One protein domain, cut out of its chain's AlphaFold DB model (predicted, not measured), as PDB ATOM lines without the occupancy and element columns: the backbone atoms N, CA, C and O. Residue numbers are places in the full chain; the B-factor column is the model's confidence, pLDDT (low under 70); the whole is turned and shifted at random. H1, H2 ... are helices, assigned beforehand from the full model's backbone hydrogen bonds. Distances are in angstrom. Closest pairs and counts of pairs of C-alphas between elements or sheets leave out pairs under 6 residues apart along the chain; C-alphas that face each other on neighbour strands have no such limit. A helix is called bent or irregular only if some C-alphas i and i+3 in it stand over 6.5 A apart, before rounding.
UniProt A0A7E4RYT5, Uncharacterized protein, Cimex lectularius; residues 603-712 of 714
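What this domain is: This is residues 603 to 712 of the 714 residues of an uncharacterized protein of Cimex lectularius (UniProt A0A7E4RYT5). Four helices form an up-and-down bundle, with the long, kinked H2 through its middle, H1 and H3 packed on two sides of H2, and H4 slanting past H2 to reach both H1 and H3. A fifth helix, H5, lies apart from the other four, at the end of a long link. The printed part has 110 residues with five named helices, H1 to H5 in chain order, and no named strand; its class is all helix. The whole is compact, with a radius of gyration of the C-alphas of 13.2 A, and only just elongated, with spans of 40 by 26 by 23 A.

Where its parts are: H2, residues 619 to 642, is the longest helix, 33.6 A from first to last C-alpha. It has a kink of 50 degrees near residue 626 and is irregular: C-alphas 620 and 623 are 7.8 A apart. H1, residues 603 to 616, measures 19.8 A and begins at C-alpha 603 at (129.765, 89.272, 138.660). H3, residues 647 to 660, measures 20.6 A, and H4, residues 666 to 681, 23.0 A. H5, residues 694 to 703, measures 14.6 A and ends at C-alpha 703 at (149.191, 93.517, 135.559).

How they stand to each other: The bundle, helices side by side, is made of H1, H2, H3 and H4, each running against the one before it. H2 and H1 touch as a helical hairpin, their closest C-alphas those of Gln 622 and Cys 615, 4.7 A apart; they run opposite ways at 36 degrees, a tilt only just steep. H2 and H3, also a hairpin, touch at a shallow tilt of 30 degrees, closest at the C-alphas of His 632 and Cys 650, 5.8 A. H2 and H4 touch and run the same way at a steep tilt of 41 degrees, closest at the C-alphas of Cys 629 and Ala 679, 6.9 A. H3 and H4, a third hairpin, touch at a shallow tilt of 24 degrees, the closest C-alphas being those of Ala 658 and Ser 672, 6.3 A; H4 does so with residues 669 to 676 alone. H1, with residues 611 to 615 alone, touches H4, with residues 675 to 679 alone; the closest C-alphas, of Ile 614 and Val 675, are 6.4 A apart. H1 and H3 are apart, and H5 touches no helix. In H1, H3, H4 and H5 every O i to N i+4 pair is within hydrogen-bond range; in H2 13 of 20 are.

The domain as a whole: The two C-alphas farthest apart, those of Ser 666 and Arg 691, are 40.5 A apart. The printed part has no cut. The links H1 to H2, H2 to H3 and H3 to H4 are tight, and H4 to H5, with 12 residues, is long. Mean pLDDT of the printed part is 73.1; residues 639 to 645 and 682 to 712 are under 70.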
ATOM      1  N   VAL A 603     129.342  88.608 137.417       76.38
ATOM      2  CA  VAL A 603     129.765  89.272 138.660       76.38
ATOM      3  C   VAL A 603     130.921  90.244 138.407       76.38
ATOM      4  O   VAL A 603     130.888  91.364 138.905       76.38
ATOM      5  N   LEU A 604     131.915  89.856 137.598       77.31
ATOM      6  CA  LEU A 604     133.037  90.737 137.246       77.31
ATOM      7  C   LEU A 604     132.607  91.883 136.330       77.31
ATOM      8  O   LEU A 604     133.053  93.010 136.516       77.31
ATOM      9  N   GLN A 605     131.701  91.620 135.389       78.94
ATOM     10  CA  GLN A 605     131.160  92.664 134.522       78.94
ATOM     11  C   GLN A 605     130.317  93.682 135.314       78.94
ATOM     12  O   GLN A 605     130.420  94.887 135.079       78.94
ATOM     13  N   GLU A 606     129.517  93.223 136.283       81.44
ATOM     14  CA  GLU A 606     128.768  94.086 137.207       81.44
ATOM     15  C   GLU A 606     129.712  94.916 138.094       81.44
ATOM     16  O   GLU A 606     129.507  96.122 138.260       81.44
ATOM     17  N   LEU A 607     130.778  94.296 138.611       82.38
ATOM     18  CA  LEU A 607     131.833  94.959 139.378       82.38
ATOM     19  C   LEU A 607     132.536  96.056 138.584       82.38
ATOM     20  O   LEU A 607     132.635  97.185 139.062       82.38
ATOM     21  N   GLU A 608     132.971  95.753 137.364       84.56
ATOM     22  CA  GLU A 608     133.672  96.709 136.512       84.56
ATOM     23  C   GLU A 608     132.757  97.882 136.130       84.56
ATOM     24  O   GLU A 608     133.148  99.043 136.260       84.56
ATOM     25  N   MET A 609     131.509  97.606 135.736       84.00
ATOM     26  CA  MET A 609     130.485  98.627 135.474       84.00
ATOM     27  C   MET A 609     130.263  99.534 136.691       84.00
ATOM     28  O   MET A 609     130.229 100.764 136.566       84.00
ATOM     29  N   ARG A 610     130.163  98.940 137.884       85.75
ATOM     30  CA  ARG A 610     129.999  99.664 139.146       85.75
ATOM     31  C   ARG A 610     131.215 100.524 139.469       85.75
ATOM     32  O   ARG A 610     131.052 101.700 139.785       85.75
ATOM     33  N   CYS A 611     132.423  99.981 139.371       88.25
ATOM     34  CA  CYS A 611     133.641 100.730 139.646       88.25
ATOM     35  C   CYS A 611     133.902 101.827 138.612       88.25
ATOM     36  O   CYS A 611     134.313 102.915 139.006       88.25
ATOM     37  N   ARG A 612     133.550 101.631 137.333       88.75
ATOM     38  CA  ARG A 612     133.506 102.716 136.332       88.75
ATOM     39  C   ARG A 612     132.571 103.841 136.779       88.75
ATOM     40  O   ARG A 612     132.961 105.004 136.732       88.75
ATOM     41  N   GLN A 613     131.377 103.519 137.280       87.06
ATOM     42  CA  GLN A 613     130.425 104.524 137.765       87.06
ATOM     43  C   GLN A 613     130.899 105.253 139.038       87.06
ATOM     44  O   GLN A 613     130.664 106.454 139.172       87.06
ATOM     45  N   ILE A 614     131.592 104.563 139.950       87.50
ATOM     46  CA  ILE A 614     132.195 105.175 141.147       87.50
ATOM     47  C   ILE A 614     133.369 106.083 140.752       87.50
ATOM     48  O   ILE A 614     133.450 107.223 141.206       87.50
ATOM     49  N   CYS A 615     134.255 105.616 139.871       87.06
ATOM     50  CA  CYS A 615     135.455 106.350 139.466       87.06
ATOM     51  C   CYS A 615     135.148 107.516 138.518       87.06
ATOM     52  O   CYS A 615     135.892 108.490 138.514       87.06
ATOM     53  N   PHE A 616     134.011 107.511 137.815       86.00
ATOM     54  CA  PHE A 616     133.513 108.689 137.093       86.00
ATOM     55  C   PHE A 616     133.312 109.906 138.022       86.00
ATOM     56  O   PHE A 616     133.519 111.049 137.617       86.00
ATOM     57  N   MET A 617     132.991 109.685 139.305       77.44
ATOM     58  CA  MET A 617     132.917 110.758 140.310       77.44
ATOM     59  C   MET A 617     134.299 111.312 140.714       77.44
ATOM     60  O   MET A 617     134.376 112.360 141.359       77.44
ATOM     61  N   ALA A 618     135.389 110.639 140.328       80.50
ATOM     62  CA  ALA A 618     136.758 111.118 140.491       80.50
ATOM     63  C   ALA A 618     137.237 112.024 139.334       80.50
ATOM     64  O   ALA A 618     138.355 112.537 139.386       80.50
ATOM     65  N   GLY A 619     136.402 112.261 138.313       79.94
ATOM     66  CA  GLY A 619     136.717 113.162 137.201       79.94
ATOM     67  C   GLY A 619     137.940 112.702 136.404       79.94
ATOM     68  O   GLY A 619     138.032 111.540 136.016       79.94
ATOM     69  N   ASP A 620     138.894 113.607 136.186       79.00
ATOM     70  CA  ASP A 620     140.064 113.378 135.325       79.00
ATOM     71  C   ASP A 620     140.960 112.206 135.780       79.00
ATOM     72  O   ASP A 620     141.698 111.649 134.971       79.00
ATOM     73  N   ARG A 621     140.870 111.773 137.051       79.38
ATOM     74  CA  ARG A 621     141.615 110.616 137.596       79.38
ATOM     75  C   ARG A 621     140.831 109.291 137.557       79.38
ATOM     76  O   ARG A 621     141.241 108.316 138.185       79.38
ATOM     77  N   GLN A 622     139.718 109.221 136.820       81.75
ATOM     78  CA  GLN A 622     138.875 108.017 136.720       81.75
ATOM     79  C   GLN A 622     139.639 106.748 136.292       81.75
ATOM     80  O   GLN A 622     139.335 105.665 136.787       81.75
ATOM     81  N   GLU A 623     140.636 106.871 135.408       81.25
ATOM     82  CA  GLU A 623     141.420 105.732 134.903       81.25
ATOM     83  C   GLU A 623     142.393 105.179 135.955       81.25
ATOM     84  O   GLU A 623     142.633 103.976 135.986       81.25
ATOM     85  N   VAL A 624     142.880 106.034 136.864       84.50
ATOM     86  CA  VAL A 624     143.780 105.665 137.972       84.50
ATOM     87  C   VAL A 624     143.017 104.912 139.064       84.50
ATOM     88  O   VAL A 624     143.480 103.897 139.578       84.50
ATOM     89  N   PHE A 625     141.807 105.372 139.398       87.75
ATOM     90  CA  PHE A 625     141.004 104.762 140.462       87.75
ATOM     91  C   PHE A 625     140.215 103.522 140.030       87.75
ATOM     92  O   PHE A 625     139.846 102.722 140.889       87.75
ATOM     93  N   LEU A 626     139.970 103.323 138.730       87.25
ATOM     94  CA  LEU A 626     139.253 102.151 138.218       87.25
ATOM     95  C   LEU A 626     139.891 100.804 138.624       87.25
ATOM     96  O   LEU A 626     139.164  99.981 139.190       87.25
ATOM     97  N   PRO A 627     141.200 100.546 138.400       85.88
ATOM     98  CA  PRO A 627     141.825  99.306 138.854       85.88
ATOM     99  C   PRO A 627     141.784  99.182 140.379       85.88
ATOM    100  O   PRO A 627     141.375  98.139 140.878       85.88
ATOM    101  N   LEU A 628     142.089 100.253 141.120       87.19
ATOM    102  CA  LEU A 628     142.062 100.258 142.588       87.19
ATOM    103  C   LEU A 628     140.679  99.888 143.146       87.19
ATOM    104  O   LEU A 628     140.571  99.058 144.048       87.19
ATOM    105  N   CYS A 629     139.608 100.449 142.578       89.44
ATOM    106  CA  CYS A 629     138.235 100.113 142.945       89.44
ATOM    107  C   CYS A 629     137.928  98.638 142.660       89.44
ATOM    108  O   CYS A 629     137.383  97.951 143.525       89.44
ATOM    109  N   ASN A 630     138.307  98.137 141.482       87.19
ATOM    110  CA  ASN A 630     138.096  96.741 141.108       87.19
ATOM    111  C   ASN A 630     138.865  95.782 142.047       87.19
ATOM    112  O   ASN A 630     138.258  94.830 142.540       87.19
ATOM    113  N   ILE A 631     140.142  96.050 142.377       83.56
ATOM    114  CA  ILE A 631     140.909  95.229 143.338       83.56
ATOM    115  C   ILE A 631     140.261  95.289 144.726       83.56
ATOM    116  O   ILE A 631     140.055  94.247 145.340       83.56
ATOM    117  N   HIS A 632     139.875  96.475 145.206       86.81
ATOM    118  CA  HIS A 632     139.207  96.625 146.500       86.81
ATOM    119  C   HIS A 632     137.894  95.835 146.566       86.81
ATOM    120  O   HIS A 632     137.649  95.121 147.534       86.81
ATOM    121  N   GLN A 633     137.031  95.953 145.553       86.06
ATOM    122  CA  GLN A 633     135.757  95.232 145.529       86.06
ATOM    123  C   GLN A 633     135.950  93.715 145.418       86.06
ATOM    124  O   GLN A 633     135.232  92.974 146.088       86.06
ATOM    125  N   MET A 634     136.936  93.252 144.641       81.00
ATOM    126  CA  MET A 634     137.316  91.839 144.618       81.00
ATOM    127  C   MET A 634     137.809  91.392 145.995       81.00
ATOM    128  O   MET A 634     137.214  90.497 146.578       81.00
ATOM    129  N   CYS A 635     138.802  92.065 146.577       82.81
ATOM    130  CA  CYS A 635     139.293  91.792 147.930       82.81
ATOM    131  C   CYS A 635     138.138  91.696 148.951       82.81
ATOM    132  O   CYS A 635     138.071  90.745 149.720       82.81
ATOM    133  N   TYR A 636     137.163  92.606 148.890       81.81
ATOM    134  CA  TYR A 636     136.027  92.639 149.816       81.81
ATOM    135  C   TYR A 636     135.009  91.498 149.617       81.81
ATOM    136  O   TYR A 636     134.445  91.001 150.593       81.81
ATOM    137  N   LEU A 637     134.733  91.088 148.373       79.19
ATOM    138  CA  LEU A 637     133.781  90.005 148.063       79.19
ATOM    139  C   LEU A 637     134.374  88.607 148.263       79.19
ATOM    140  O   LEU A 637     133.649  87.655 148.546       79.19
ATOM    141  N   CYS A 638     135.682  88.496 148.071       76.25
ATOM    142  CA  CYS A 638     136.392  87.241 147.873       76.25
ATOM    143  C   CYS A 638     137.387  86.955 149.039       76.25
ATOM    144  O   CYS A 638     137.761  85.812 149.277       76.25
ATOM    145  N   GLY A 639     137.737  87.934 149.876       69.06
ATOM    146  CA  GLY A 639     138.536  87.716 151.094       69.06
ATOM    147  C   GLY A 639     138.012  86.633 152.056       69.06
ATOM    148  O   GLY A 639     138.749  85.704 152.406       69.06
ATOM    149  N   PRO A 640     136.714  86.644 152.436       65.25
ATOM    150  CA  PRO A 640     136.184  85.719 153.442       65.25
ATOM    151  C   PRO A 640     136.360  84.227 153.118       65.25
ATOM    152  O   PRO A 640     136.446  83.412 154.036       65.25
ATOM    153  N   GLU A 641     136.420  83.857 151.835       59.16
ATOM    154  CA  GLU A 641     136.550  82.460 151.401       59.16
ATOM    155  C   GLU A 641     138.008  82.027 151.133       59.16
ATOM    156  O   GLU A 641     138.287  80.826 151.147       59.16
ATOM    157  N   LEU A 642     138.959  82.965 150.984       56.28
ATOM    158  CA  LEU A 642     140.395  82.666 150.809       56.28
ATOM    159  C   LEU A 642     141.175  82.461 152.116       56.28
ATOM    160  O   LEU A 642     142.297  81.961 152.076       56.28
ATOM    161  N   ARG A 643     140.593  82.803 153.276       55.59
ATOM    162  CA  ARG A 643     141.280  82.954 154.584       55.59
ATOM    163  C   ARG A 643     142.264  84.130 154.680       55.59
ATOM    164  O   ARG A 643     142.943  84.237 155.700       55.59
ATOM    165  N   ALA A 644     142.316  85.000 153.679       52.56
ATOM    166  CA  ALA A 644     143.098  86.231 153.684       52.56
ATOM    167  C   ALA A 644     142.172  87.421 153.398       52.56
ATOM    168  O   ALA A 644     141.147  87.245 152.748       52.56
ATOM    169  N   SER A 645     142.536  88.595 153.911       63.59
ATOM    170  CA  SER A 645     141.784  89.854 153.881       63.59
ATOM    171  C   SER A 645     140.532  89.929 154.774       63.59
ATOM    172  O   SER A 645     139.392  89.605 154.425       63.59
ATOM    173  N   SER A 646     140.742  90.483 155.974       71.62
ATOM    174  CA  SER A 646     139.652  91.167 156.674       71.62
ATOM    175  C   SER A 646     139.203  92.404 155.871       71.62
ATOM    176  O   SER A 646     140.010  93.002 155.154       71.62
ATOM    177  N   PRO A 647     137.951  92.883 156.023       76.75
ATOM    178  CA  PRO A 647     137.482  94.092 155.339       76.75
ATOM    179  C   PRO A 647     138.367  95.334 155.538       76.75
ATOM    180  O   PRO A 647     138.352  96.226 154.697       76.75
ATOM    181  N   ARG A 648     139.128  95.396 156.642       82.00
ATOM    182  CA  ARG A 648     140.055  96.495 156.942       82.00
ATOM    183  C   ARG A 648     141.367  96.387 156.169       82.00
ATOM    184  O   ARG A 648     141.854  97.407 155.710       82.00
ATOM    185  N   GLU A 649     141.891  95.183 155.955       82.44
ATOM    186  CA  GLU A 649     143.103  94.983 155.146       82.44
ATOM    187  C   GLU A 649     142.871  95.404 153.688       82.44
ATOM    188  O   GLU A 649     143.712  96.089 153.114       82.44
ATOM    189  N   CYS A 650     141.696  95.110 153.113       84.69
ATOM    190  CA  CYS A 650     141.318  95.620 151.787       84.69
ATOM    191  C   CYS A 650     141.238  97.157 151.743       84.69
ATOM    192  O   CYS A 650     141.622  97.772 150.746       84.69
ATOM    193  N   ASP A 651     140.729  97.778 152.812       87.75
ATOM    194  CA  ASP A 651     140.609  99.233 152.935       87.75
ATOM    195  C   ASP A 651     141.986  99.915 153.067       87.75
ATOM    196  O   ASP A 651     142.226 100.950 152.445       87.75
ATOM    197  N   GLU A 652     142.874  99.345 153.886       87.00
ATOM    198  CA  GLU A 652     144.240  99.826 154.132       87.00
ATOM    199  C   GLU A 652     145.118  99.643 152.893       87.00
ATOM    200  O   GLU A 652     145.798 100.576 152.474       87.00
ATOM    201  N   ALA A 653     145.046  98.486 152.238       84.44
ATOM    202  CA  ALA A 653     145.824  98.220 151.036       84.44
ATOM    203  C   ALA A 653     145.331  99.042 149.823       84.44
ATOM    204  O   ALA A 653     146.152  99.478 149.022       84.44
ATOM    205  N   PHE A 654     144.031  99.374 149.726       89.38
ATOM    206  CA  PHE A 654     143.566 100.420 148.797       89.38
ATOM    207  C   PHE A 654     144.153 101.792 149.153       89.38
ATOM    208  O   PHE A 654     144.535 102.535 148.254       89.38
ATOM    209  N   ALA A 655     144.186 102.161 150.438       89.19
ATOM    210  CA  ALA A 655     144.664 103.474 150.864       89.19
ATOM    211  C   ALA A 655     146.157 103.670 150.560       89.19
ATOM    212  O   ALA A 655     146.507 104.706 150.006       89.19
ATOM    213  N   ASN A 656     146.987 102.660 150.838       88.75
ATOM    214  CA  ASN A 656     148.425 102.669 150.551       88.75
ATOM    215  C   ASN A 656     148.697 102.767 149.040       88.75
ATOM    216  O   ASN A 656     149.477 103.601 148.594       88.75
ATOM    217  N   GLU A 657     148.007 101.956 148.231       86.81
ATOM    218  CA  GLU A 657     148.174 101.972 146.771       86.81
ATOM    219  C   GLU A 657     147.664 103.285 146.152       86.81
ATOM    220  O   GLU A 657     148.220 103.798 145.184       86.81
ATOM    221  N   ALA A 658     146.610 103.871 146.728       89.12
ATOM    222  CA  ALA A 658     146.133 105.193 146.345       89.12
ATOM    223  C   ALA A 658     147.058 106.329 146.813       89.12
ATOM    224  O   ALA A 658     146.964 107.418 146.261       89.12
ATOM    225  N   GLU A 659     147.911 106.113 147.815       89.31
ATOM    226  CA  GLU A 659     148.935 107.069 148.243       89.31
ATOM    227  C   GLU A 659     150.108 107.064 147.254       89.31
ATOM    228  O   GLU A 659     150.449 108.121 146.722       89.31
ATOM    229  N   GLU A 660     150.598 105.875 146.876       88.56
ATOM    230  CA  GLU A 660     151.607 105.690 145.818       88.56
ATOM    231  C   GLU A 660     151.131 106.237 144.458       88.56
ATOM    232  O   GLU A 660     151.854 106.972 143.795       88.56
ATOM    233  N   MET A 661     149.881 105.974 144.062       85.25
ATOM    234  CA  MET A 661     149.305 106.481 142.802       85.25
ATOM    235  C   MET A 661     148.969 107.985 142.805       85.25
ATOM    236  O   MET A 661     148.592 108.527 141.761       85.25
ATOM    237  N   CYS A 662     149.032 108.657 143.959       87.88
ATOM    238  CA  CYS A 662     148.711 110.079 144.084       87.88
ATOM    239  C   CYS A 662     149.938 110.987 144.274       87.88
ATOM    240  O   CYS A 662     149.735 112.197 144.211       87.88
ATOM    241  N   ASP A 663     151.154 110.473 144.502       86.88
ATOM    242  CA  ASP A 663     152.376 111.281 144.716       86.88
ATOM    243  C   ASP A 663     152.161 112.462 145.704       86.88
ATOM    244  O   ASP A 663     152.469 113.618 145.411       86.88
ATOM    245  N   ASP A 664     151.552 112.193 146.867       80.75
ATOM    246  CA  ASP A 664     151.167 113.184 147.896       80.75
ATOM    247  C   ASP A 664     150.172 114.296 147.463       80.75
ATOM    248  O   ASP A 664     149.889 115.222 148.236       80.75
ATOM    249  N   ASP A 665     149.551 114.219 146.276       89.00
ATOM    250  CA  ASP A 665     148.528 115.181 145.838       89.00
ATOM    251  C   ASP A 665     147.331 115.195 146.807       89.00
ATOM    252  O   ASP A 665     146.416 114.372 146.723       89.00
ATOM    253  N   SER A 666     147.267 116.196 147.687       86.69
ATOM    254  CA  SER A 666     146.185 116.346 148.678       86.69
ATOM    255  C   SER A 666     144.767 116.235 148.090       86.69
ATOM    256  O   SER A 666     143.898 115.603 148.692       86.69
ATOM    257  N   ALA A 667     144.536 116.779 146.890       88.38
ATOM    258  CA  ALA A 667     143.265 116.655 146.176       88.38
ATOM    259  C   ALA A 667     142.995 115.218 145.689       88.38
ATOM    260  O   ALA A 667     141.869 114.737 145.795       88.38
ATOM    261  N   CYS A 668     144.025 114.516 145.207       89.50
ATOM    262  CA  CYS A 668     143.949 113.117 144.786       89.50
ATOM    263  C   CYS A 668     143.670 112.194 145.976       89.50
ATOM    264  O   CYS A 668     142.759 111.373 145.910       89.50
ATOM    265  N   LEU A 669     144.371 112.404 147.094       89.25
ATOM    266  CA  LEU A 669     144.184 111.675 148.349       89.25
ATOM    267  C   LEU A 669     142.798 111.912 148.968       89.25
ATOM    268  O   LEU A 669     142.218 111.010 149.571       89.25
ATOM    269  N   GLU A 670     142.228 113.113 148.837       89.56
ATOM    270  CA  GLU A 670     140.842 113.349 149.254       89.56
ATOM    271  C   GLU A 670     139.847 112.629 148.326       89.56
ATOM    272  O   GLU A 670     138.840 112.075 148.777       89.56
ATOM    273  N   GLN A 671     140.135 112.594 147.026       89.94
ATOM    274  CA  GLN A 671     139.283 111.959 146.025       89.94
ATOM    275  C   GLN A 671     139.345 110.424 146.100       89.94
ATOM    276  O   GLN A 671     138.299 109.782 146.000       89.94
ATOM    277  N   SER A 672     140.504 109.838 146.412       90.38
ATOM    278  CA  SER A 672     140.666 108.405 146.678       90.38
ATOM    279  C   SER A 672     139.884 107.973 147.923       90.38
ATOM    280  O   SER A 672     139.128 107.003 147.872       90.38
ATOM    281  N   LYS A 673     139.938 108.758 149.009       90.19
ATOM    282  CA  LYS A 673     139.130 108.545 150.226       90.19
ATOM    283  C   LYS A 673     137.624 108.605 149.939       90.19
ATOM    284  O   LYS A 673     136.860 107.818 150.503       90.19
ATOM    285  N   ARG A 674     137.183 109.489 149.034       89.00
ATOM    286  CA  ARG A 674     135.783 109.555 148.568       89.00
ATOM    287  C   ARG A 674     135.397 108.333 147.722       89.00
ATOM    288  O   ARG A 674     134.337 107.762 147.972       89.00
ATOM    289  N   VAL A 675     136.247 107.905 146.783       89.50
ATOM    290  CA  VAL A 675     136.057 106.673 145.988       89.50
ATOM    291  C   VAL A 675     135.932 105.458 146.908       89.50
ATOM    292  O   VAL A 675     134.947 104.729 146.812       89.50
ATOM    293  N   LEU A 676     136.855 105.300 147.862       89.44
ATOM    294  CA  LEU A 676     136.847 104.228 148.856       89.44
ATOM    295  C   LEU A 676     135.558 104.228 149.691       89.44
ATOM    296  O   LEU A 676     134.910 103.194 149.836       89.44
ATOM    297  N   TYR A 677     135.130 105.387 150.207       88.88
ATOM    298  CA  TYR A 677     133.886 105.495 150.979       88.88
ATOM    299  C   TYR A 677     132.655 105.034 150.181       88.88
ATOM    300  O   TYR A 677     131.793 104.323 150.711       88.88
ATOM    301  N   ILE A 678     132.572 105.409 148.901       87.19
ATOM    302  CA  ILE A 678     131.481 104.987 148.016       87.19
ATOM    303  C   ILE A 678     131.589 103.482 147.732       87.19
ATOM    304  O   ILE A 678     130.586 102.780 147.856       87.19
ATOM    305  N   ALA A 679     132.789 102.974 147.442       85.19
ATOM    306  CA  ALA A 679     133.060 101.558 147.202       85.19
ATOM    307  C   ALA A 679     132.630 100.670 148.388       85.19
ATOM    308  O   ALA A 679     131.912  99.691 148.182       85.19
ATOM    309  N   LYS A 680     132.945 101.043 149.636       85.00
ATOM    310  CA  LYS A 680     132.481 100.315 150.843       85.00
ATOM    311  C   LYS A 680     130.956 100.263 150.978       85.00
ATOM    312  O   LYS A 680     130.403  99.286 151.484       85.00
ATOM    313  N   ARG A 681     130.261 101.331 150.567       75.19
ATOM    314  CA  ARG A 681     128.791 101.428 150.626       75.19
ATOM    315  C   ARG A 681     128.115 100.677 149.477       75.19
ATOM    316  O   ARG A 681     126.976 100.230 149.612       75.19
ATOM    317  N   ALA A 682     128.809 100.535 148.356       64.94
ATOM    318  CA  ALA A 682     128.331  99.918 147.133       64.94
ATOM    319  C   ALA A 682     128.392  98.379 147.207       64.94
ATOM    320  O   ALA A 682     129.110  97.739 146.450       64.94
ATOM    321  N   ARG A 683     127.602  97.766 148.098       60.66
ATOM    322  CA  ARG A 683     127.495  96.299 148.204       60.66
ATOM    323  C   ARG A 683     126.670  95.702 147.066       60.66
ATOM    324  O   ARG A 683     125.617  96.231 146.710       60.66
ATOM    325  N   GLY A 684     127.147  94.605 146.482       54.22
ATOM    326  CA  GLY A 684     126.365  93.696 145.638       54.22
ATOM    327  C   GLY A 684     126.022  92.452 146.450       54.22
ATOM    328  O   GLY A 684     126.823  92.035 147.282       54.22
ATOM    329  N   GLY A 685     124.840  91.870 146.249       49.81
ATOM    330  CA  GLY A 685     124.426  90.631 146.925       49.81
ATOM    331  C   GLY A 685     125.029  89.364 146.304       49.81
ATOM    332  O   GLY A 685     124.399  88.311 146.341       49.81
ATOM    333  N   THR A 686     126.182  89.483 145.650       56.72
ATOM    334  CA  THR A 686     126.792  88.462 144.798       56.72
ATOM    335  C   THR A 686     127.825  87.652 145.576       56.72
ATOM    336  O   THR A 686     128.742  88.200 146.181       56.72
ATOM    337  N   VAL A 687     127.679  86.327 145.559       55.12
ATOM    338  CA  VAL A 687     128.643  85.394 146.161       55.12
ATOM    339  C   VAL A 687     129.782  85.147 145.168       55.12
ATOM    340  O   VAL A 687     129.519  84.880 143.991       55.12
ATOM    341  N   CYS A 688     131.036  85.215 145.621       56.41
ATOM    342  CA  CYS A 688     132.191  84.859 144.796       56.41
ATOM    343  C   CYS A 688     132.137  83.376 144.380       56.41
ATOM    344  O   CYS A 688     131.946  82.494 145.209       56.41
ATOM    345  N   SER A 689     132.327  83.075 143.089       51.03
ATOM    346  CA  SER A 689     132.391  81.691 142.591       51.03
ATOM    347  C   SER A 689     133.761  81.395 141.982       51.03
ATOM    348  O   SER A 689     133.958  81.415 140.768       51.03
ATOM    349  N   TRP A 690     134.727  81.111 142.858       53.69
ATOM    350  CA  TRP A 690     136.162  80.908 142.575       53.69
ATOM    351  C   TRP A 690     136.512  80.071 141.360       53.69
ATOM    352  O   TRP A 690     137.524  80.314 140.705       53.69
ATOM    353  N   ARG A 691     135.672  79.081 141.052       44.44
ATOM    354  CA  ARG A 691     135.898  78.114 139.977       44.44
ATOM    355  C   ARG A 691     135.959  78.752 138.582       44.44
ATOM    356  O   ARG A 691     136.410  78.089 137.657       44.44
ATOM    357  N   TRP A 692     135.548  80.015 138.451       45.41
ATOM    358  CA  TRP A 692     135.602  80.811 137.220       45.41
ATOM    359  C   TRP A 692     136.648  81.938 137.248       45.41
ATOM    360  O   TRP A 692     136.773  82.670 136.271       45.41
ATOM    361  N   HIS A 693     137.374  82.117 138.358       52.16
ATOM    362  CA  HIS A 693     138.212  83.301 138.583       52.16
ATOM    363  C   HIS A 693     139.715  83.035 138.627       52.16
ATOM    364  O   HIS A 693     140.473  83.992 138.536       52.16
ATOM    365  N   TYR A 694     140.160  81.779 138.720       46.97
ATOM    366  CA  TYR A 694     141.584  81.449 138.882       46.97
ATOM    367  C   TYR A 694     142.468  82.043 137.765       46.97
ATOM    368  O   TYR A 694     143.464  82.704 138.055       46.97
ATOM    369  N   ASP A 695     142.043  81.918 136.504       44.47
ATOM    370  CA  ASP A 695     142.788  82.447 135.351       44.47
ATOM    371  C   ASP A 695     142.731  83.984 135.252       44.47
ATOM    372  O   ASP A 695     143.692  84.618 134.816       44.47
ATOM    373  N   GLN A 696     141.634  84.610 135.698       47.06
ATOM    374  CA  GLN A 696     141.530  86.074 135.729       47.06
ATOM    375  C   GLN A 696     142.329  86.694 136.882       47.06
ATOM    376  O   GLN A 696     142.923  87.751 136.696       47.06
ATOM    377  N   ILE A 697     142.398  86.025 138.039       49.81
ATOM    378  CA  ILE A 697     143.249  86.425 139.170       49.81
ATOM    379  C   ILE A 697     144.728  86.331 138.766       49.81
ATOM    380  O   ILE A 697     145.477  87.272 139.013       49.81
ATOM    381  N   ALA A 698     145.135  85.268 138.063       44.97
ATOM    382  CA  ALA A 698     146.500  85.127 137.549       44.97
ATOM    383  C   ALA A 698     146.880  86.238 136.546       44.97
ATOM    384  O   ALA A 698     147.924  86.870 136.693       44.97
ATOM    385  N   LEU A 699     146.007  86.553 135.580       44.66
ATOM    386  CA  LEU A 699     146.225  87.672 134.644       44.66
ATOM    387  C   LEU A 699     146.255  89.046 135.340       44.66
ATOM    388  O   LEU A 699     146.888  89.980 134.848       44.66
ATOM    389  N   TRP A 700     145.584  89.177 136.485       45.38
ATOM    390  CA  TRP A 700     145.602  90.378 137.319       45.38
ATOM    391  C   TRP A 700     146.866  90.513 138.173       45.38
ATOM    392  O   TRP A 700     147.368  91.625 138.347       45.38
ATOM    393  N   GLU A 701     147.427  89.403 138.652       42.16
ATOM    394  CA  GLU A 701     148.720  89.401 139.340       42.16
ATOM    395  C   GLU A 701     149.866  89.916 138.459       42.16
ATOM    396  O   GLU A 701     150.782  90.562 138.978       42.16
ATOM    397  N   ASP A 702     149.823  89.642 137.154       41.94
ATOM    398  CA  ASP A 702     150.840  90.085 136.194       41.94
ATOM    399  C   ASP A 702     150.681  91.562 135.791       41.94
ATOM    400  O   ASP A 702     151.666  92.223 135.459       41.94
ATOM    401  N   ALA A 703     149.461  92.108 135.856       42.97
ATOM    402  CA  ALA A 703     149.191  93.517 135.559       42.97
ATOM    403  C   ALA A 703     149.679  94.472 136.666       42.97
ATOM    404  O   ALA A 703     150.056  95.607 136.374       42.97
ATOM    405  N   PHE A 704     149.702  94.010 137.921       43.00
ATOM    406  CA  PHE A 704     150.111  94.798 139.087       43.00
ATOM    407  C   PHE A 704     151.152  94.047 139.937       43.00
ATOM    408  O   PHE A 704     150.827  93.505 141.000       43.00
ATOM    409  N   PRO A 705     152.425  93.996 139.496       44.91
ATOM    410  CA  PRO A 705     153.438  93.141 140.112       44.91
ATOM    411  C   PRO A 705     153.792  93.504 141.564       44.91
ATOM    412  O   PRO A 705     154.231  92.609 142.285       44.91
ATOM    413  N   ASN A 706     153.567  94.756 141.989       44.25
ATOM    414  CA  ASN A 706     154.066  95.319 143.252       44.25
ATOM    415  C   ASN A 706     152.983  95.774 144.257       44.25
ATOM    416  O   ASN A 706     153.351  96.312 145.297       44.25
ATOM    417  N   THR A 707     151.684  95.561 144.001       51.81
ATOM    418  CA  THR A 707     150.646  96.059 144.930       51.81
ATOM    419  C   THR A 707     150.733  95.396 146.308       51.81
ATOM    420  O   THR A 707     150.896  94.174 146.415       51.81
ATOM    421  N   THR A 708     150.509  96.157 147.383       48.31
ATOM    422  CA  THR A 708     150.355  95.561 148.732       48.31
ATOM    423  C   THR A 708     149.129  94.641 148.814       48.31
ATOM    424  O   THR A 708     149.150  93.629 149.517       48.31
ATOM    425  N   LEU A 709     148.106  94.923 147.997       46.88
ATOM    426  CA  LEU A 709     146.922  94.085 147.780       46.88
ATOM    427  C   LEU A 709     147.278  92.655 147.328       46.88
ATOM    428  O   LEU A 709     146.625  91.705 147.764       46.88
ATOM    429  N   LYS A 710     148.344  92.457 146.539       45.97
ATOM    430  CA  LYS A 710     148.789  91.127 146.074       45.97
ATOM    431  C   LYS A 710     149.200  90.189 147.216       45.97
ATOM    432  O   LYS A 710     149.043  88.981 147.082       45.97
ATOM    433  N   ASN A 711     149.664  90.731 148.344       45.09
ATOM    434  CA  ASN A 711     150.001  89.961 149.550       45.09
ATOM    435  C   ASN A 711     148.807  89.758 150.503       45.09
ATOM    436  O   ASN A 711     148.944  89.044 151.490       45.09
ATOM    437  N   SER A 712     147.664  90.402 150.239       39.78
ATOM    438  CA  SER A 712     146.408  90.238 150.991       39.78
ATOM    439  C   SER A 712     145.399  89.345 150.249       39.78
ATOM    440  O   SER A 712     144.485  88.801 150.861       39.78
TER     441      SER A 712